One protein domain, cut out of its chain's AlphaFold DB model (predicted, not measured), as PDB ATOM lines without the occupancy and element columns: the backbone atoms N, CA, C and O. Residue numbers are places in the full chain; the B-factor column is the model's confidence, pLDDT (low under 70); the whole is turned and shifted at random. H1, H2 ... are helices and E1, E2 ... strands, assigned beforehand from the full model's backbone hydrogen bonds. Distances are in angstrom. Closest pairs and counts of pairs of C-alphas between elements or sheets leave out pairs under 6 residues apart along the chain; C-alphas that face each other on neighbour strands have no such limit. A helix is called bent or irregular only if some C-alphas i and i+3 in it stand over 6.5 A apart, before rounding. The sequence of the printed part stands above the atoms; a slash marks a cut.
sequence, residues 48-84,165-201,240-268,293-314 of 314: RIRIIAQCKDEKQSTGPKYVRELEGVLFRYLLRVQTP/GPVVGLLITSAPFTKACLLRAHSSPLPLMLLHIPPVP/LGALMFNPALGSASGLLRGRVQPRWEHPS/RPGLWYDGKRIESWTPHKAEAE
ATOM      1  N   ARG A  48       0.304  29.980 -14.342       89.88
ATOM      2  CA  ARG A  48      -0.085  30.905 -13.269       89.88
ATOM      3  C   ARG A  48       0.373  30.400 -11.905       89.88
ATOM      4  O   ARG A  48       0.293  29.213 -11.603       89.88
ATOM      5  N   ILE A  49       0.833  31.325 -11.078       93.25
ATOM      6  CA  ILE A  49       1.260  31.102  -9.699       93.25
ATOM      7  C   ILE A  49       0.419  32.000  -8.806       93.25
ATOM      8  O   ILE A  49       0.298  33.200  -9.064       93.25
ATOM      9  N   ARG A  50      -0.173  31.429  -7.760       94.94
ATOM     10  CA  ARG A  50      -0.945  32.189  -6.782       94.94
ATOM     11  C   ARG A  50       0.008  32.996  -5.911       94.94
ATOM     12  O   ARG A  50       0.987  32.460  -5.401       94.94
ATOM     13  N   ILE A  51      -0.300  34.270  -5.711       96.19
ATOM     14  CA  ILE A  51       0.467  35.164  -4.847       96.19
ATOM     15  C   ILE A  51      -0.386  35.564  -3.656       96.19
ATOM     16  O   ILE A  51      -1.521  36.013  -3.826       96.19
ATOM     17  N   ILE A  52       0.193  35.429  -2.469       96.38
ATOM     18  CA  ILE A  52      -0.342  35.940  -1.209       96.38
ATOM     19  C   ILE A  52       0.679  36.933  -0.689       96.38
ATOM     20  O   ILE A  52       1.829  36.554  -0.463       96.38
ATOM     21  N   ALA A  53       0.279  38.188  -0.527       97.75
ATOM     22  CA  ALA A  53       1.188  39.231  -0.096       97.75
ATOM     23  C   ALA A  53       0.776  39.860   1.229       97.75
ATOM     24  O   ALA A  53      -0.408  40.076   1.493       97.75
ATOM     25  N   GLN A  54       1.792  40.207   2.011       97.00
ATOM     26  CA  GLN A  54       1.679  41.052   3.186       97.00
ATOM     27  C   GLN A  54       2.473  42.338   2.942       97.00
ATOM     28  O   GLN A  54       3.608  42.297   2.459       97.00
ATOM     29  N   CYS A  55       1.873  43.474   3.272       97.19
ATOM     30  CA  CYS A  55       2.451  44.800   3.140       97.19
ATOM     31  C   CYS A  55       2.783  45.344   4.530       97.19
ATOM     32  O   CYS A  55       1.966  45.290   5.450       97.19
ATOM     33  N   LYS A  56       3.994  45.874   4.690       96.06
ATOM     34  CA  LYS A  56       4.448  46.505   5.930       96.06
ATOM     35  C   LYS A  56       5.013  47.880   5.644       96.06
ATOM     36  O   LYS A  56       5.845  48.041   4.759       96.06
ATOM     37  N   ASP A  57       4.540  48.857   6.398       95.38
ATOM     38  CA  ASP A  57       5.067  50.211   6.360       95.38
ATOM     39  C   ASP A  57       5.708  50.504   7.711       95.38
ATOM     40  O   ASP A  57       5.024  50.784   8.693       95.38
ATOM     41  N   GLU A  58       7.022  50.323   7.778       94.00
ATOM     42  CA  GLU A  58       7.793  50.457   9.009       94.00
ATOM     43  C   GLU A  58       8.776  51.611   8.870       94.00
ATOM     44  O   GLU A  58       9.338  51.846   7.806       94.00
ATOM     45  N   LYS A  59       9.039  52.316   9.972       92.00
ATOM     46  CA  LYS A  59      10.116  53.321  10.001       92.00
ATOM     47  C   LYS A  59      11.491  52.686  10.198       92.00
ATOM     48  O   LYS A  59      12.504  53.283   9.853       92.00
ATOM     49  N   GLN A  60      11.525  51.503  10.807       94.38
ATOM     50  CA  GLN A  60      12.747  50.782  11.147       94.38
ATOM     51  C   GLN A  60      12.926  49.557  10.259       94.38
ATOM     52  O   GLN A  60      11.961  49.005   9.734       94.38
ATOM     53  N   SER A  61      14.173  49.100  10.146       95.50
ATOM     54  CA  SER A  61      14.523  47.924   9.360       95.50
ATOM     55  C   SER A  61      13.666  46.706   9.720       95.50
ATOM     56  O   SER A  61      13.531  46.315  10.881       95.50
ATOM     57  N   THR A  62      13.137  46.056   8.690       97.25
ATOM     58  CA  THR A  62      12.186  44.950   8.790       97.25
ATOM     59  C   THR A  62      12.862  43.712   9.402       97.25
ATOM     60  O   THR A  62      13.824  43.159   8.851       97.25
ATOM     61  N   GLY A  63      12.381  43.277  10.570       97.69
ATOM     62  CA  GLY A  63      12.875  42.106  11.307       97.69
ATOM     63  C   GLY A  63      12.299  40.758  10.829       97.69
ATOM     64  O   GLY A  63      11.359  40.722  10.037       97.69
ATOM     65  N   PRO A  64      12.788  39.615  11.355       98.25
ATOM     66  CA  PRO A  64      12.335  38.275  10.950       98.25
ATOM     67  C   PRO A  64      10.905  37.922  11.396       98.25
ATOM     68  O   PRO A  64      10.391  36.874  11.009       98.25
ATOM     69  N   LYS A  65      10.263  38.759  12.223       97.62
ATOM     70  CA  LYS A  65       8.890  38.561  12.712       97.62
ATOM     71  C   LYS A  65       7.903  38.397  11.551       97.62
ATOM     72  O   LYS A  65       7.193  37.399  11.509       97.62
ATOM     73  N   TYR A  66       7.941  39.308  10.582       97.81
ATOM     74  CA  TYR A  66       7.004  39.310   9.455       97.81
ATOM     75  C   TYR A  66       7.174  38.113   8.524       97.81
ATOM     76  O   TYR A  66       6.195  37.592   8.005       97.81
ATOM     77  N   VAL A  67       8.397  37.598   8.384       98.19
ATOM     78  CA  VAL A  67       8.626  36.352   7.640       98.19
ATOM     79  C   VAL A  67       7.933  35.175   8.331       98.19
ATOM     80  O   VAL A  67       7.263  34.399   7.662       98.19
ATOM     81  N   ARG A  68       8.034  35.054   9.663       97.94
ATOM     82  CA  ARG A  68       7.366  33.972  10.416       97.94
ATOM     83  C   ARG A  68       5.845  34.064  10.336       97.94
ATOM     84  O   ARG A  68       5.171  33.045  10.216       97.94
ATOM     85  N   GLU A  69       5.310  35.280  10.409       97.44
ATOM     86  CA  GLU A  69       3.876  35.520  10.239       97.44
ATOM     87  C   GLU A  69       3.416  35.077   8.847       97.44
ATOM     88  O   GLU A  69       2.488  34.273   8.739       97.44
ATOM     89  N   LEU A  70       4.116  35.513   7.795       98.12
ATOM     90  CA  LEU A  70       3.819  35.137   6.414       98.12
ATOM     91  C   LEU A  70       3.940  33.621   6.178       98.12
ATOM     92  O   LEU A  70       3.100  33.044   5.491       98.12
ATOM     93  N   GLU A  71       4.922  32.946   6.783       98.12
ATOM     94  CA  GLU A  71       5.034  31.479   6.747       98.12
ATOM     95  C   GLU A  71       3.786  30.799   7.332       98.12
ATOM     96  O   GLU A  71       3.233  29.880   6.722       98.12
ATOM     97  N   GLY A  72       3.303  31.270   8.486       97.12
ATOM     98  CA  GLY A  72       2.084  30.751   9.112       97.12
ATOM     99  C   GLY A  72       0.826  31.006   8.274       97.12
ATOM    100  O   GLY A  72      -0.076  30.166   8.220       97.12
ATOM    101  N   VAL A  73       0.763  32.145   7.580       95.81
ATOM    102  CA  VAL A  73      -0.302  32.456   6.617       95.81
ATOM    103  C   VAL A  73      -0.275  31.486   5.439       95.81
ATOM    104  O   VAL A  73      -1.298  30.865   5.145       95.81
ATOM    105  N   LEU A  74       0.888  31.296   4.813       95.88
ATOM    106  CA  LEU A  74       1.050  30.376   3.688       95.88
ATOM    107  C   LEU A  74       0.690  28.945   4.065       95.88
ATOM    108  O   LEU A  74      -0.022  28.281   3.320       95.88
ATOM    109  N   PHE A  75       1.152  28.472   5.223       95.44
ATOM    110  CA  PHE A  75       0.873  27.114   5.676       95.44
ATOM    111  C   PHE A  75      -0.632  26.874   5.838       95.44
ATOM    112  O   PHE A  75      -1.167  25.902   5.308       95.44
ATOM    113  N   ARG A  76      -1.349  27.803   6.485       93.69
ATOM    114  CA  ARG A  76      -2.814  27.726   6.616       93.69
ATOM    115  C   ARG A  76      -3.520  27.783   5.265       93.69
ATOM    116  O   ARG A  76      -4.490  27.058   5.064       93.69
ATOM    117  N   TYR A  77      -3.039  28.622   4.349       92.31
ATOM    118  CA  TYR A  77      -3.603  28.706   3.005       92.31
ATOM    119  C   TYR A  77      -3.438  27.385   2.244       92.31
ATOM    120  O   TYR A  77      -4.409  26.863   1.703       92.31
ATOM    121  N   LEU A  78      -2.234  26.808   2.255       91.25
ATOM    122  CA  LEU A  78      -1.947  25.527   1.604       91.25
ATOM    123  C   LEU A  78      -2.798  24.390   2.181       91.25
ATOM    124  O   LEU A  78      -3.332  23.591   1.416       91.25
ATOM    125  N   LEU A  79      -2.990  24.354   3.503       90.12
ATOM    126  CA  LEU A  79      -3.871  23.374   4.141       90.12
ATOM    127  C   LEU A  79      -5.327  23.516   3.686       90.12
ATOM    128  O   LEU A  79      -5.973  22.509   3.421       90.12
ATOM    129  N   ARG A  80      -5.846  24.743   3.546       86.31
ATOM    130  CA  ARG A  80      -7.220  24.960   3.059       86.31
ATOM    131  C   ARG A  80      -7.394  24.465   1.625       86.31
ATOM    132  O   ARG A  80      -8.331  23.720   1.356       86.31
ATOM    133  N   VAL A  81      -6.463  24.810   0.734       81.69
ATOM    134  CA  VAL A  81      -6.537  24.453  -0.694       81.69
ATOM    135  C   VAL A  81      -6.432  22.942  -0.941       81.69
ATOM    136  O   VAL A  81      -6.966  22.457  -1.932       81.69
ATOM    137  N   GLN A  82      -5.794  22.172  -0.052       71.62
ATOM    138  CA  GLN A  82      -5.654  20.716  -0.221       71.62
ATOM    139  C   GLN A  82      -6.896  19.903   0.186       71.62
ATOM    140  O   GLN A  82      -7.074  18.776  -0.274       71.62
ATOM    141  N   THR A  83      -7.779  20.448   1.025       60.12
ATOM    142  CA  THR A  83      -8.920  19.694   1.581       60.12
ATOM    143  C   THR A  83     -10.054  19.298   0.613       60.12
ATOM    144  O   THR A  83     -10.613  18.217   0.816       60.12
ATOM    145  N   PRO A  84     -10.416  20.050  -0.450       56.47
ATOM    146  CA  PRO A  84     -11.594  19.703  -1.248       56.47
ATOM    147  C   PRO A  84     -11.409  18.433  -2.094       56.47
ATOM    148  O   PRO A  84     -12.381  17.724  -2.351       56.47
ATOM    149  N   GLY A 165      -3.108  25.675  -8.079       87.38
ATOM    150  CA  GLY A 165      -1.816  26.124  -8.560       87.38
ATOM    151  C   GLY A 165      -0.824  26.327  -7.412       87.38
ATOM    152  O   GLY A 165      -1.212  26.477  -6.250       87.38
ATOM    153  N   PRO A 166       0.478  26.368  -7.726       94.06
ATOM    154  CA  PRO A 166       1.490  26.653  -6.722       94.06
ATOM    155  C   PRO A 166       1.286  28.047  -6.118       94.06
ATOM    156  O   PRO A 166       0.859  28.976  -6.807       94.06
ATOM    157  N   VAL A 167       1.631  28.189  -4.841       95.62
ATOM    158  CA  VAL A 167       1.445  29.421  -4.063       95.62
ATOM    159  C   VAL A 167       2.803  29.986  -3.674       95.62
ATOM    160  O   VAL A 167       3.690  29.227  -3.296       95.62
ATOM    161  N   VAL A 168       2.954  31.306  -3.740       97.44
ATOM    162  CA  VAL A 168       4.146  32.047  -3.308       97.44
ATOM    163  C   VAL A 168       3.745  33.131  -2.321       97.44
ATOM    164  O   VAL A 168       2.750  33.834  -2.515       97.44
ATOM    165  N   GLY A 169       4.544  33.270  -1.267       98.06
ATOM    166  CA  GLY A 169       4.411  34.333  -0.281       98.06
ATOM    167  C   GLY A 169       5.239  35.540  -0.678       98.06
ATOM    168  O   GLY A 169       6.411  35.398  -1.020       98.06
ATOM    169  N   LEU A 170       4.642  36.725  -0.623       98.12
ATOM    170  CA  LEU A 170       5.286  37.987  -0.955       98.12
ATOM    171  C   LEU A 170       5.270  38.930   0.253       98.12
ATOM    172  O   LEU A 170       4.210  39.345   0.702       98.12
ATOM    173  N   LEU A 171       6.441  39.307   0.759       98.12
ATOM    174  CA  LEU A 171       6.562  40.364   1.764       98.12
ATOM    175  C   LEU A 171       6.990  41.665   1.085       98.12
ATOM    176  O   LEU A 171       8.090  41.733   0.535       98.12
ATOM    177  N   ILE A 172       6.133  42.683   1.138       97.44
ATOM    178  CA  ILE A 172       6.400  44.026   0.612       97.44
ATOM    179  C   ILE A 172       6.638  44.965   1.791       97.44
ATOM    180  O   ILE A 172       5.812  45.016   2.700       97.44
ATOM    181  N   THR A 173       7.740  45.710   1.777       97.38
ATOM    182  CA  THR A 173       8.070  46.661   2.846       97.38
ATOM    183  C   THR A 173       8.632  47.980   2.321       97.38
ATOM    184  O   THR A 173       9.308  47.994   1.289       97.38
ATOM    185  N   SER A 174       8.363  49.073   3.036       95.31
ATOM    186  CA  SER A 174       8.982  50.389   2.814       95.31
ATOM    187  C   SER A 174      10.350  50.546   3.489       95.31
ATOM    188  O   SER A 174      11.142  51.392   3.077       95.31
ATOM    189  N   ALA A 175      10.648  49.720   4.498       94.81
ATOM    190  CA  ALA A 175      11.913  49.735   5.226       94.81
ATOM    191  C   ALA A 175      12.853  48.609   4.781       94.81
ATOM    192  O   ALA A 175      12.398  47.492   4.511       94.81
ATOM    193  N   PRO A 176      14.179  48.824   4.806       95.88
ATOM    194  CA  PRO A 176      15.139  47.803   4.409       95.88
ATOM    195  C   PRO A 176      15.044  46.559   5.299       95.88
ATOM    196  O   PRO A 176      14.686  46.625   6.476       95.88
ATOM    197  N   PHE A 177      15.390  45.393   4.759       96.94
ATOM    198  CA  PHE A 177      15.397  44.154   5.534       96.94
ATOM    199  C   PHE A 177      16.642  44.056   6.415       96.94
ATOM    200  O   PHE A 177      17.768  44.256   5.965       96.94
ATOM    201  N   THR A 178      16.458  43.656   7.673       97.44
ATOM    202  CA  THR A 178      17.585  43.271   8.534       97.44
ATOM    203  C   THR A 178      18.258  41.993   8.021       97.44
ATOM    204  O   THR A 178      17.612  41.124   7.429       97.44
ATOM    205  N   LYS A 179      19.543  41.796   8.344       98.00
ATOM    206  CA  LYS A 179      20.261  40.542   8.043       98.00
ATOM    207  C   LYS A 179      19.534  39.308   8.593       98.00
ATOM    208  O   LYS A 179      19.430  38.297   7.907       98.00
ATOM    209  N   ALA A 180      18.990  39.397   9.808       98.31
ATOM    210  CA  ALA A 180      18.224  38.312  10.422       98.31
ATOM    211  C   ALA A 180      16.937  37.982   9.641       98.31
ATOM    212  O   ALA A 180      16.581  36.810   9.521       98.31
ATOM    213  N   CYS A 181      16.259  38.992   9.083       98.31
ATOM    214  CA  CYS A 181      15.104  38.797   8.209       98.31
ATOM    215  C   CYS A 181      15.484  38.042   6.931       98.31
ATOM    216  O   CYS A 181      14.844  37.045   6.600       98.31
ATOM    217  N   LEU A 182      16.554  38.474   6.255       98.38
ATOM    218  CA  LEU A 182      17.036  37.831   5.029       98.38
ATOM    219  C   LEU A 182      17.459  36.378   5.277       98.38
ATOM    220  O   LEU A 182      17.033  35.487   4.546       98.38
ATOM    221  N   LEU A 183      18.221  36.120   6.347       98.38
ATOM    222  CA  LEU A 183      18.617  34.763   6.730       98.38
ATOM    223  C   LEU A 183      17.399  33.881   7.026       98.38
ATOM    224  O   LEU A 183      17.341  32.748   6.558       98.38
ATOM    225  N   ARG A 184      16.390  34.402   7.740       98.44
ATOM    226  CA  ARG A 184      15.160  33.645   8.012       98.44
ATOM    227  C   ARG A 184      14.408  33.304   6.727       98.44
ATOM    228  O   ARG A 184      14.021  32.153   6.560       98.44
ATOM    229  N   ALA A 185      14.219  34.275   5.834       98.38
ATOM    230  CA  ALA A 185      13.547  34.053   4.555       98.38
ATOM    231  C   ALA A 185      14.298  33.030   3.691       98.38
ATOM    232  O   ALA A 185      13.682  32.138   3.108       98.38
ATOM    233  N   HIS A 186      15.629  33.117   3.661       98.38
ATOM    234  CA  HIS A 186      16.482  32.187   2.927       98.38
ATOM    235  C   HIS A 186      16.424  30.756   3.489       98.38
ATOM    236  O   HIS A 186      16.451  29.799   2.723       98.38
ATOM    237  N   SER A 187      16.317  30.593   4.810       98.44
ATOM    238  CA  SER A 187      16.146  29.284   5.460       98.44
ATOM    239  C   SER A 187      14.709  28.750   5.423       98.44
ATOM    240  O   SER A 187      14.471  27.634   5.884       98.44
ATOM    241  N   SER A 188      13.744  29.528   4.926       98.38
ATOM    242  CA  SER A 188      12.352  29.092   4.851       98.38
ATOM    243  C   SER A 188      12.181  27.971   3.820       98.38
ATOM    244  O   SER A 188      12.672  28.108   2.696       98.38
ATOM    245  N   PRO A 189      11.453  26.885   4.145       97.75
ATOM    246  CA  PRO A 189      11.126  25.841   3.176       97.75
ATOM    247  C   PRO A 189       9.994  26.256   2.223       97.75
ATOM    248  O   PRO A 189       9.726  25.559   1.248       97.75
ATOM    249  N   LEU A 190       9.298  27.359   2.511       98.00
ATOM    250  CA  LEU A 190       8.191  27.850   1.700       98.00
ATOM    251  C   LEU A 190       8.713  28.772   0.595       98.00
ATOM    252  O   LEU A 190       9.681  29.493   0.822       98.00
ATOM    253  N   PRO A 191       8.097  28.795  -0.594       98.19
ATOM    254  CA  PRO A 191       8.519  29.681  -1.673       98.19
ATOM    255  C   PRO A 191       8.164  31.139  -1.338       98.19
ATOM    256  O   PRO A 191       6.993  31.529  -1.338       98.19
ATOM    257  N   LEU A 192       9.191  31.943  -1.048       98.44
ATOM    258  CA  LEU A 192       9.056  33.327  -0.594       98.44
ATOM    259  C   LEU A 192       9.774  34.315  -1.517       98.44
ATOM    260  O   LEU A 192      10.885  34.070  -1.998       98.44
ATOM    261  N   MET A 193       9.142  35.474  -1.685       98.12
ATOM    262  CA  MET A 193       9.644  36.648  -2.389       98.12
ATOM    263  C   MET A 193       9.613  37.853  -1.444       98.12
ATOM    264  O   MET A 193       8.606  38.112  -0.788       98.12
ATOM    265  N   LEU A 194      10.721  38.585  -1.357       98.19
ATOM    266  CA  LEU A 194      10.854  39.781  -0.525       98.19
ATOM    267  C   LEU A 194      11.088  40.989  -1.430       98.19
ATOM    268  O   LEU A 194      12.000  40.965  -2.257       98.19
ATOM    269  N   LEU A 195      10.278  42.032  -1.258       96.75
ATOM    270  CA  LEU A 195      10.329  43.270  -2.027       96.75
ATOM    271  C   LEU A 195      10.441  44.471  -1.079       96.75
ATOM    272  O   LEU A 195       9.532  44.744  -0.299       96.75
ATOM    273  N   HIS A 196      11.552  45.192  -1.168       95.81
ATOM    274  CA  HIS A 196      11.765  46.477  -0.511       95.81
ATOM    275  C   HIS A 196      11.537  47.599  -1.526       95.81
ATOM    276  O   HIS A 196      12.203  47.640  -2.566       95.81
ATOM    277  N   ILE A 197      10.596  48.492  -1.218       93.69
ATOM    278  CA  ILE A 197      10.256  49.660  -2.030       93.69
ATOM    279  C   ILE A 197      10.627  50.911  -1.225       93.69
ATOM    280  O   ILE A 197       9.879  51.275  -0.321       93.69
ATOM    281  N   PRO A 198      11.753  51.574  -1.528       90.75
ATOM    282  CA  PRO A 198      12.185  52.760  -0.808       90.75
ATOM    283  C   PRO A 198      11.151  53.879  -0.975       90.75
ATOM    284  O   PRO A 198      10.484  53.954  -2.018       90.75
ATOM    285  N   PRO A 199      11.021  54.775   0.015       87.62
ATOM    286  CA  PRO A 199      10.173  55.944  -0.127       87.62
ATOM    287  C   PRO A 199      10.634  56.770  -1.331       87.62
ATOM    288  O   PRO A 199      11.826  57.013  -1.519       87.62
ATOM    289  N   VAL A 200       9.683  57.202  -2.159       82.94
ATOM    290  CA  VAL A 200       9.984  58.067  -3.305       82.94
ATOM    291  C   VAL A 200      10.485  59.410  -2.762       82.94
ATOM    292  O   VAL A 200       9.744  60.046  -2.002       82.94
ATOM    293  N   PRO A 201      11.698  59.867  -3.132       78.94
ATOM    294  CA  PRO A 201      12.177  61.186  -2.741       78.94
ATOM    295  C   PRO A 201      11.176  62.233  -3.228       78.94
ATOM    296  O   PRO A 201      10.856  62.290  -4.419       78.94
ATOM    297  N   LEU A 240      18.295  52.270  -2.449       85.44
ATOM    298  CA  LEU A 240      17.978  51.323  -3.503       85.44
ATOM    299  C   LEU A 240      16.864  50.397  -2.999       85.44
ATOM    300  O   LEU A 240      16.855  49.966  -1.840       85.44
ATOM    301  N   GLY A 241      15.912  50.078  -3.878       90.69
ATOM    302  CA  GLY A 241      14.982  48.967  -3.652       90.69
ATOM    303  C   GLY A 241      15.692  47.643  -3.412       90.69
ATOM    304  O   GLY A 241      16.910  47.565  -3.377       90.69
ATOM    305  N   ALA A 242      14.944  46.573  -3.205       93.12
ATOM    306  CA  ALA A 242      15.514  45.232  -3.256       93.12
ATOM    307  C   ALA A 242      14.438  44.235  -3.654       93.12
ATOM    308  O   ALA A 242      13.302  44.342  -3.202       93.12
ATOM    309  N   LEU A 243      14.805  43.248  -4.465       95.44
ATOM    310  CA  LEU A 243      13.961  42.105  -4.783       95.44
ATOM    311  C   LEU A 243      14.781  40.835  -4.588       95.44
ATOM    312  O   LEU A 243      15.841  40.679  -5.190       95.44
ATOM    313  N   MET A 244      14.293  39.935  -3.742       96.81
ATOM    314  CA  MET A 244      14.988  38.698  -3.401       96.81
ATOM    315  C   MET A 244      14.033  37.512  -3.452       96.81
ATOM    316  O   MET A 244      12.911  37.580  -2.949       96.81
ATOM    317  N   PHE A 245      14.515  36.401  -4.005       97.94
ATOM    318  CA  PHE A 245      13.877  35.090  -3.903       97.94
ATOM    319  C   PHE A 245      14.648  34.225  -2.919       97.94
ATOM    320  O   PHE A 245      15.878  34.254  -2.896       97.94
ATOM    321  N   ASN A 246      13.939  33.422  -2.134       98.12
ATOM    322  CA  ASN A 246      14.593  32.371  -1.367       98.12
ATOM    323  C   ASN A 246      14.855  31.118  -2.235       98.12
ATOM    324  O   ASN A 246      14.319  31.012  -3.344       98.12
ATOM    325  N   PRO A 247      15.648  30.139  -1.757       98.38
ATOM    326  CA  PRO A 247      15.954  28.928  -2.521       98.38
ATOM    327  C   PRO A 247      14.720  28.105  -2.909       98.38
ATOM    328  O   PRO A 247      14.668  27.589  -4.025       98.38
ATOM    329  N   ALA A 248      13.709  28.017  -2.040       97.75
ATOM    330  CA  ALA A 248      12.470  27.290  -2.331       97.75
ATOM    331  C   ALA A 248      11.703  27.887  -3.527       97.75
ATOM    332  O   ALA A 248      11.015  27.166  -4.250       97.75
ATOM    333  N   LEU A 249      11.844  29.193  -3.770       97.38
ATOM    334  CA  LEU A 249      11.273  29.864  -4.931       97.38
ATOM    335  C   LEU A 249      12.218  29.838  -6.141       97.38
ATOM    336  O   LEU A 249      11.831  29.370  -7.208       97.38
ATOM    337  N   GLY A 250      13.437  30.358  -5.981       96.94
ATOM    338  CA  GLY A 250      14.321  30.733  -7.088       96.94
ATOM    339  C   GLY A 250      15.430  29.742  -7.445       96.94
ATOM    340  O   GLY A 250      16.100  29.961  -8.447       96.94
ATOM    341  N   SER A 251      15.670  28.677  -6.672       97.12
ATOM    342  CA  SER A 251      16.728  27.703  -7.005       97.12
ATOM    343  C   SER A 251      16.322  26.756  -8.143       97.12
ATOM    344  O   SER A 251      15.151  26.688  -8.519       97.12
ATOM    345  N   ALA A 252      17.278  25.977  -8.663       96.06
ATOM    346  CA  ALA A 252      17.039  24.964  -9.698       96.06
ATOM    347  C   ALA A 252      16.014  23.889  -9.280       96.06
ATOM    348  O   ALA A 252      15.264  23.399 -10.119       96.06
ATOM    349  N   SER A 253      15.949  23.556  -7.988       96.19
ATOM    350  CA  SER A 253      14.942  22.652  -7.412       96.19
ATOM    351  C   SER A 253      13.714  23.383  -6.859       96.19
ATOM    352  O   SER A 253      12.759  22.742  -6.423       96.19
ATOM    353  N   GLY A 254      13.738  24.717  -6.857       96.12
ATOM    354  CA  GLY A 254      12.650  25.558  -6.386       96.12
ATOM    355  C   GLY A 254      11.491  25.643  -7.377       96.12
ATOM    356  O   GLY A 254      11.538  25.138  -8.500       96.12
ATOM    357  N   LEU A 255      10.439  26.347  -6.971       94.62
ATOM    358  CA  LEU A 255       9.202  26.465  -7.741       94.62
ATOM    359  C   LEU A 255       9.401  27.055  -9.155       94.62
ATOM    360  O   LEU A 255       8.706  26.657 -10.101       94.62
ATOM    361  N   LEU A 256      10.336  28.000  -9.287       95.06
ATOM    362  CA  LEU A 256      10.694  28.668 -10.542       95.06
ATOM    363  C   LEU A 256      11.844  27.970 -11.285       95.06
ATOM    364  O   LEU A 256      12.255  28.453 -12.338       95.06
ATOM    365  N   ARG A 257      12.369  26.855 -10.756       95.19
ATOM    366  CA  ARG A 257      13.428  26.031 -11.366       95.19
ATOM    367  C   ARG A 257      14.684  26.815 -11.796       95.19
ATOM    368  O   ARG A 257      15.327  26.462 -12.777       95.19
ATOM    369  N   GLY A 258      15.025  27.914 -11.118       95.56
ATOM    370  CA  GLY A 258      16.178  28.759 -11.476       95.56
ATOM    371  C   GLY A 258      16.007  29.600 -12.742       95.56
ATOM    372  O   GLY A 258      16.930  30.322 -13.125       95.56
ATOM    373  N   ARG A 259      14.835  29.528 -13.379       93.94
ATOM    374  CA  ARG A 259      14.554  30.174 -14.664       93.94
ATOM    375  C   ARG A 259      14.281  31.657 -14.516       93.94
ATOM    376  O   ARG A 259      14.680  32.439 -15.374       93.94
ATOM    377  N   VAL A 260      13.623  32.036 -13.420       95.44
ATOM    378  CA  VAL A 260      13.318  33.433 -13.107       95.44
ATOM    379  C   VAL A 260      14.362  34.001 -12.155       95.44
ATOM    380  O   VAL A 260      14.587  33.446 -11.080       95.44
ATOM    381  N   GLN A 261      14.953  35.134 -12.518       95.69
ATOM    382  CA  GLN A 261      15.994  35.797 -11.738       95.69
ATOM    383  C   GLN A 261      15.661  37.280 -11.544       95.69
ATOM    384  O   GLN A 261      15.362  37.962 -12.530       95.69
ATOM    385  N   PRO A 262      15.738  37.808 -10.310       94.62
ATOM    386  CA  PRO A 262      15.765  39.244 -10.095       94.62
ATOM    387  C   PRO A 262      17.137  39.786 -10.507       94.62
ATOM    388  O   PRO A 262      18.167  39.212 -10.150       94.62
ATOM    389  N   ARG A 263      17.169  40.885 -11.264       92.62
ATOM    390  CA  ARG A 263      18.415  41.612 -11.560       92.62
ATOM    391  C   ARG A 263      18.198  43.116 -11.447       92.62
ATOM    392  O   ARG A 263      17.077  43.608 -11.554       92.62
ATOM    393  N   TRP A 264      19.283  43.835 -11.211       89.38
ATOM    394  CA  TRP A 264      19.279  45.288 -11.181       89.38
ATOM    395  C   TRP A 264      19.436  45.853 -12.580       89.38
ATOM    396  O   TRP A 264      20.334  45.454 -13.321       89.38
ATOM    397  N   GLU A 265      18.551  46.776 -12.940       85.88
ATOM    398  CA  GLU A 265      18.663  47.535 -14.180       85.88
ATOM    399  C   GLU A 265      19.348  48.849 -13.872       85.88
ATOM    400  O   GLU A 265      18.748  49.754 -13.286       85.88
ATOM    401  N   HIS A 266      20.603  48.948 -14.294       81.50
ATOM    402  CA  HIS A 266      21.250  50.238 -14.405       81.50
ATOM    403  C   HIS A 266      20.789  50.857 -15.720       81.50
ATOM    404  O   HIS A 266      20.861  50.194 -16.762       81.50
ATOM    405  N   PRO A 267      20.296  52.101 -15.711       72.12
ATOM    406  CA  PRO A 267      20.040  52.802 -16.949       72.12
ATOM    407  C   PRO A 267      21.343  52.876 -17.729       72.12
ATOM    408  O   PRO A 267      22.269  53.588 -17.346       72.12
ATOM    409  N   SER A 268      21.423  52.125 -18.822       65.19
ATOM    410  CA  SER A 268      22.572  52.184 -19.704       65.19
ATOM    411  C   SER A 268      22.749  53.641 -20.137       65.19
ATOM    412  O   SER A 268      21.870  54.222 -20.780       65.19
ATOM    413  N   ARG A 293      16.012  50.099 -10.974       81.38
ATOM    414  CA  ARG A 293      14.855  49.297 -10.575       81.38
ATOM    415  C   ARG A 293      15.208  47.823 -10.658       81.38
ATOM    416  O   ARG A 293      15.889  47.414 -11.601       81.38
ATOM    417  N   PRO A 294      14.733  47.010  -9.705       88.06
ATOM    418  CA  PRO A 294      14.784  45.573  -9.868       88.06
ATOM    419  C   PRO A 294      13.850  45.174 -11.016       88.06
ATOM    420  O   PRO A 294      12.658  45.484 -11.002       88.06
ATOM    421  N   GLY A 295      14.400  44.486 -12.010       89.94
ATOM    422  CA  GLY A 295      13.638  43.807 -13.050       89.94
ATOM    423  C   GLY A 295      13.500  42.312 -12.758       89.94
ATOM    424  O   GLY A 295      14.097  41.775 -11.817       89.94
ATOM    425  N   LEU A 296      12.762  41.614 -13.618       92.81
ATOM    426  CA  LEU A 296      12.730  40.155 -13.647       92.81
ATOM    427  C   LEU A 296      13.159  39.651 -15.019       92.81
ATOM    428  O   LEU A 296      12.744  40.183 -16.048       92.81
ATOM    429  N   TRP A 297      13.966  38.595 -15.016       93.88
ATOM    430  CA  TRP A 297      14.414  37.885 -16.205       93.88
ATOM    431  C   TRP A 297      13.910  36.467 -16.126       93.88
ATOM    432  O   TRP A 297      13.913  35.877 -15.053       93.88
ATOM    433  N   TYR A 298      13.517  35.923 -17.262       92.88
ATOM    434  CA  TYR A 298      13.170  34.530 -17.446       92.88
ATOM    435  C   TYR A 298      13.949  34.042 -18.666       92.88
ATOM    436  O   TYR A 298      13.892  34.683 -19.716       92.88
ATOM    437  N   ASP A 299      14.750  32.985 -18.554       93.00
ATOM    438  CA  ASP A 299      15.466  32.519 -19.756       93.00
ATOM    439  C   ASP A 299      16.649  33.394 -20.152       93.00
ATOM    440  O   ASP A 299      17.038  33.409 -21.316       93.00
ATOM    441  N   GLY A 300      17.153  34.222 -19.234       92.62
ATOM    442  CA  GLY A 300      18.083  35.300 -19.575       92.62
ATOM    443  C   GLY A 300      17.441  36.448 -20.369       92.62
ATOM    444  O   GLY A 300      18.121  37.431 -20.655       92.62
ATOM    445  N   LYS A 301      16.139  36.381 -20.672       91.56
ATOM    446  CA  LYS A 301      15.377  37.446 -21.330       91.56
ATOM    447  C   LYS A 301      14.617  38.264 -20.297       91.56
ATOM    448  O   LYS A 301      14.055  37.720 -19.351       91.56
ATOM    449  N   ARG A 302      14.597  39.583 -20.474       90.44
ATOM    450  CA  ARG A 302      13.854  40.488 -19.594       90.44
ATOM    451  C   ARG A 302      12.353  40.257 -19.763       90.44
ATOM    452  O   ARG A 302      11.862  40.184 -20.885       90.44
ATOM    453  N   ILE A 303      11.624  40.165 -18.656       89.12
ATOM    454  CA  ILE A 303      10.163  40.091 -18.678       89.12
ATOM    455  C   ILE A 303       9.630  41.526 -18.773       89.12
ATOM    456  O   ILE A 303       9.596  42.243 -17.774       89.12
ATOM    457  N   GLU A 304       9.238  41.946 -19.977       79.88
ATOM    458  CA  GLU A 304       8.844  43.334 -20.279       79.88
ATOM    459  C   GLU A 304       7.558  43.778 -19.576       79.88
ATOM    460  O   GLU A 304       7.457  44.908 -19.104       79.88
ATOM    461  N   SER A 305       6.579  42.879 -19.482       67.19
ATOM    462  CA  SER A 305       5.312  43.128 -18.808       67.19
ATOM    463  C   SER A 305       4.904  41.886 -18.051       67.19
ATOM    464  O   SER A 305       4.801  40.791 -18.605       67.19
ATOM    465  N   TRP A 306       4.666  42.044 -16.754       65.44
ATOM    466  CA  TRP A 306       4.204  40.926 -15.944       65.44
ATOM    467  C   TRP A 306       2.690  40.795 -16.098       65.44
ATOM    468  O   TRP A 306       2.134  39.717 -15.884       65.44
ATOM    469  N   THR A 307       1.989  41.898 -16.361       57.09
ATOM    470  CA  THR A 307       0.548  41.933 -16.621       57.09
ATOM    471  C   THR A 307       0.259  41.313 -17.986       57.09
ATOM    472  O   THR A 307       0.938  41.670 -18.953       57.09
ATOM    473  N   PRO A 308      -0.710  40.383 -18.096       56.00
ATOM    474  CA  PRO A 308      -1.203  39.989 -19.407       56.00
ATOM    475  C   PRO A 308      -1.632  41.258 -20.146       56.00
ATOM    476  O   PRO A 308      -2.219  42.160 -19.541       56.00
ATOM    477  N   HIS A 309      -1.274  41.365 -21.426       54.44
ATOM    478  CA  HIS A 309      -1.876  42.394 -22.263       54.44
ATOM    479  C   HIS A 309      -3.386  42.173 -22.190       54.44
ATOM    480  O   HIS A 309      -3.824  41.029 -22.243       54.44
ATOM    481  N   LYS A 310      -4.164  43.247 -22.036       53.84
ATOM    482  CA  LYS A 310      -5.639  43.238 -22.006       53.84
ATOM    483  C   LYS A 310      -6.292  42.687 -23.294       53.84
ATOM    484  O   LYS A 310      -7.467  42.931 -23.523       53.84
ATOM    485  N   ALA A 311      -5.540  42.003 -24.149       46.12
ATOM    486  CA  ALA A 311      -6.074  41.332 -25.311       46.12
ATOM    487  C   ALA A 311      -6.978  40.188 -24.824       46.12
ATOM    488  O   ALA A 311      -6.498  39.282 -24.146       46.12
ATOM    489  N   GLU A 312      -8.263  40.282 -25.168       42.69
ATOM    490  CA  GLU A 312      -9.240  39.181 -25.162       42.69
ATOM    491  C   GLU A 312      -9.837  38.801 -23.796       42.69
ATOM    492  O   GLU A 312      -9.937  37.635 -23.430       42.69
ATOM    493  N   ALA A 313     -10.284  39.808 -23.044       40.66
ATOM    494  CA  ALA A 313     -11.416  39.641 -22.130       40.66
ATOM    495  C   ALA A 313     -12.609  40.448 -22.675       40.66
ATOM    496  O   ALA A 313     -13.024  41.430 -22.062       40.66
ATOM    497  N   GLU A 314     -13.067  40.069 -23.869       36.28
ATOM    498  CA  GLU A 314     -14.412  40.338 -24.401       36.28
ATOM    499  C   GLU A 314     -15.054  38.997 -24.755       36.28
ATOM    500  O   GLU A 314     -14.326  38.139 -25.309       36.28
TER     501      GLU A 314
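Overview. This is residues 48 to 84, 165 to 201, 240 to 268 and 293 to 314 of the 314 residues of an uncharacterized protein of Wolfiporia cocos (strain MD-104) (UniProt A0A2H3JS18). A twisted four-stranded sheet has H1 and H2 over one face and a small two-stranded sheet, E5 and E6, on the other near E4, a sandwich only partly face to face. Short H3 sits beside the strands, and residues 307 to 314 stick out. The printed part has 125 residues with three named helices and six strands, in the order E1 H1 E2 H2 E3 E4 H3 E5 E6, class mixed. The sheet E1 E2 E3 E4 is mixed; E5 and E6 are antiparallel. It is compact, radius of gyration of the C-alphas 15.5 A, spanning 47 by 39 by 32 A.

Arrangement. Start at E2, residues 167 to 173, parallel to E3, residues 192 to 196, with N 171 and O 193 at 2.9 A. E1, residues 48 to 56, is parallel to E2 (N 54 and O 170, 2.9 A); E4, residues 242 to 245, is antiparallel to E3 (N 194 and O 244, 2.9 A). H1, residues 65 to 84, runs along the strands at a height over the sheet of 9.0 A; its closest C-alphas with E2 are Leu 74 and Gly 169, 6.5 A. H2, residues 179 to 186, on the same face, makes two layers with H1 and the sheet; it touches H1 at residues 65 to 67 alone, closest C-alphas Val 67 and Ala 185, 6.2 A. E2, H2, E3 form a strand-helix-strand unit, parallel strands joined through a helix, with a right-handed crossover. H3, residues 247 to 250, is over none of the strands; its closest C-alphas with E3 are Leu 249 and Leu 192, 6.0 A. E5, residues 260 to 265, and E6, residues 293 to 298, pair with N 261 and O 297 at 2.8 A; the closest C-alphas of E4 and E5 are Leu 243 and Pro 262, 6.3 A. Every O i to N i+4 pair is within hydrogen-bond range in H2, 14 of 16 in H1; H3 is too short for one.

Along the chain. Find C-alpha 48 at (-0.085, 30.905, -13.269); E1 runs 25.1 A from there. H1 runs 31.1 A to C-alpha 84 at (-11.594, 19.703, -1.248), and is only just irregular: C-alphas 81 and 84 are 7.0 A apart. E2 spans 19.7 A; E6 ends at (13.170, 34.530, -17.446).

Size, cuts and confidence. The C-alphas farthest apart, Pro 84 and Ser 268, are 50.6 A apart. Look for three cuts: C-alphas 84 and 165 are 13.8 A apart, 201 and 240 11.5 A, 268 and 293 12.3 A. Of the links printed whole, none is long. The pLDDT is under 70 at residues 83 to 84, 268 and 305 to 314.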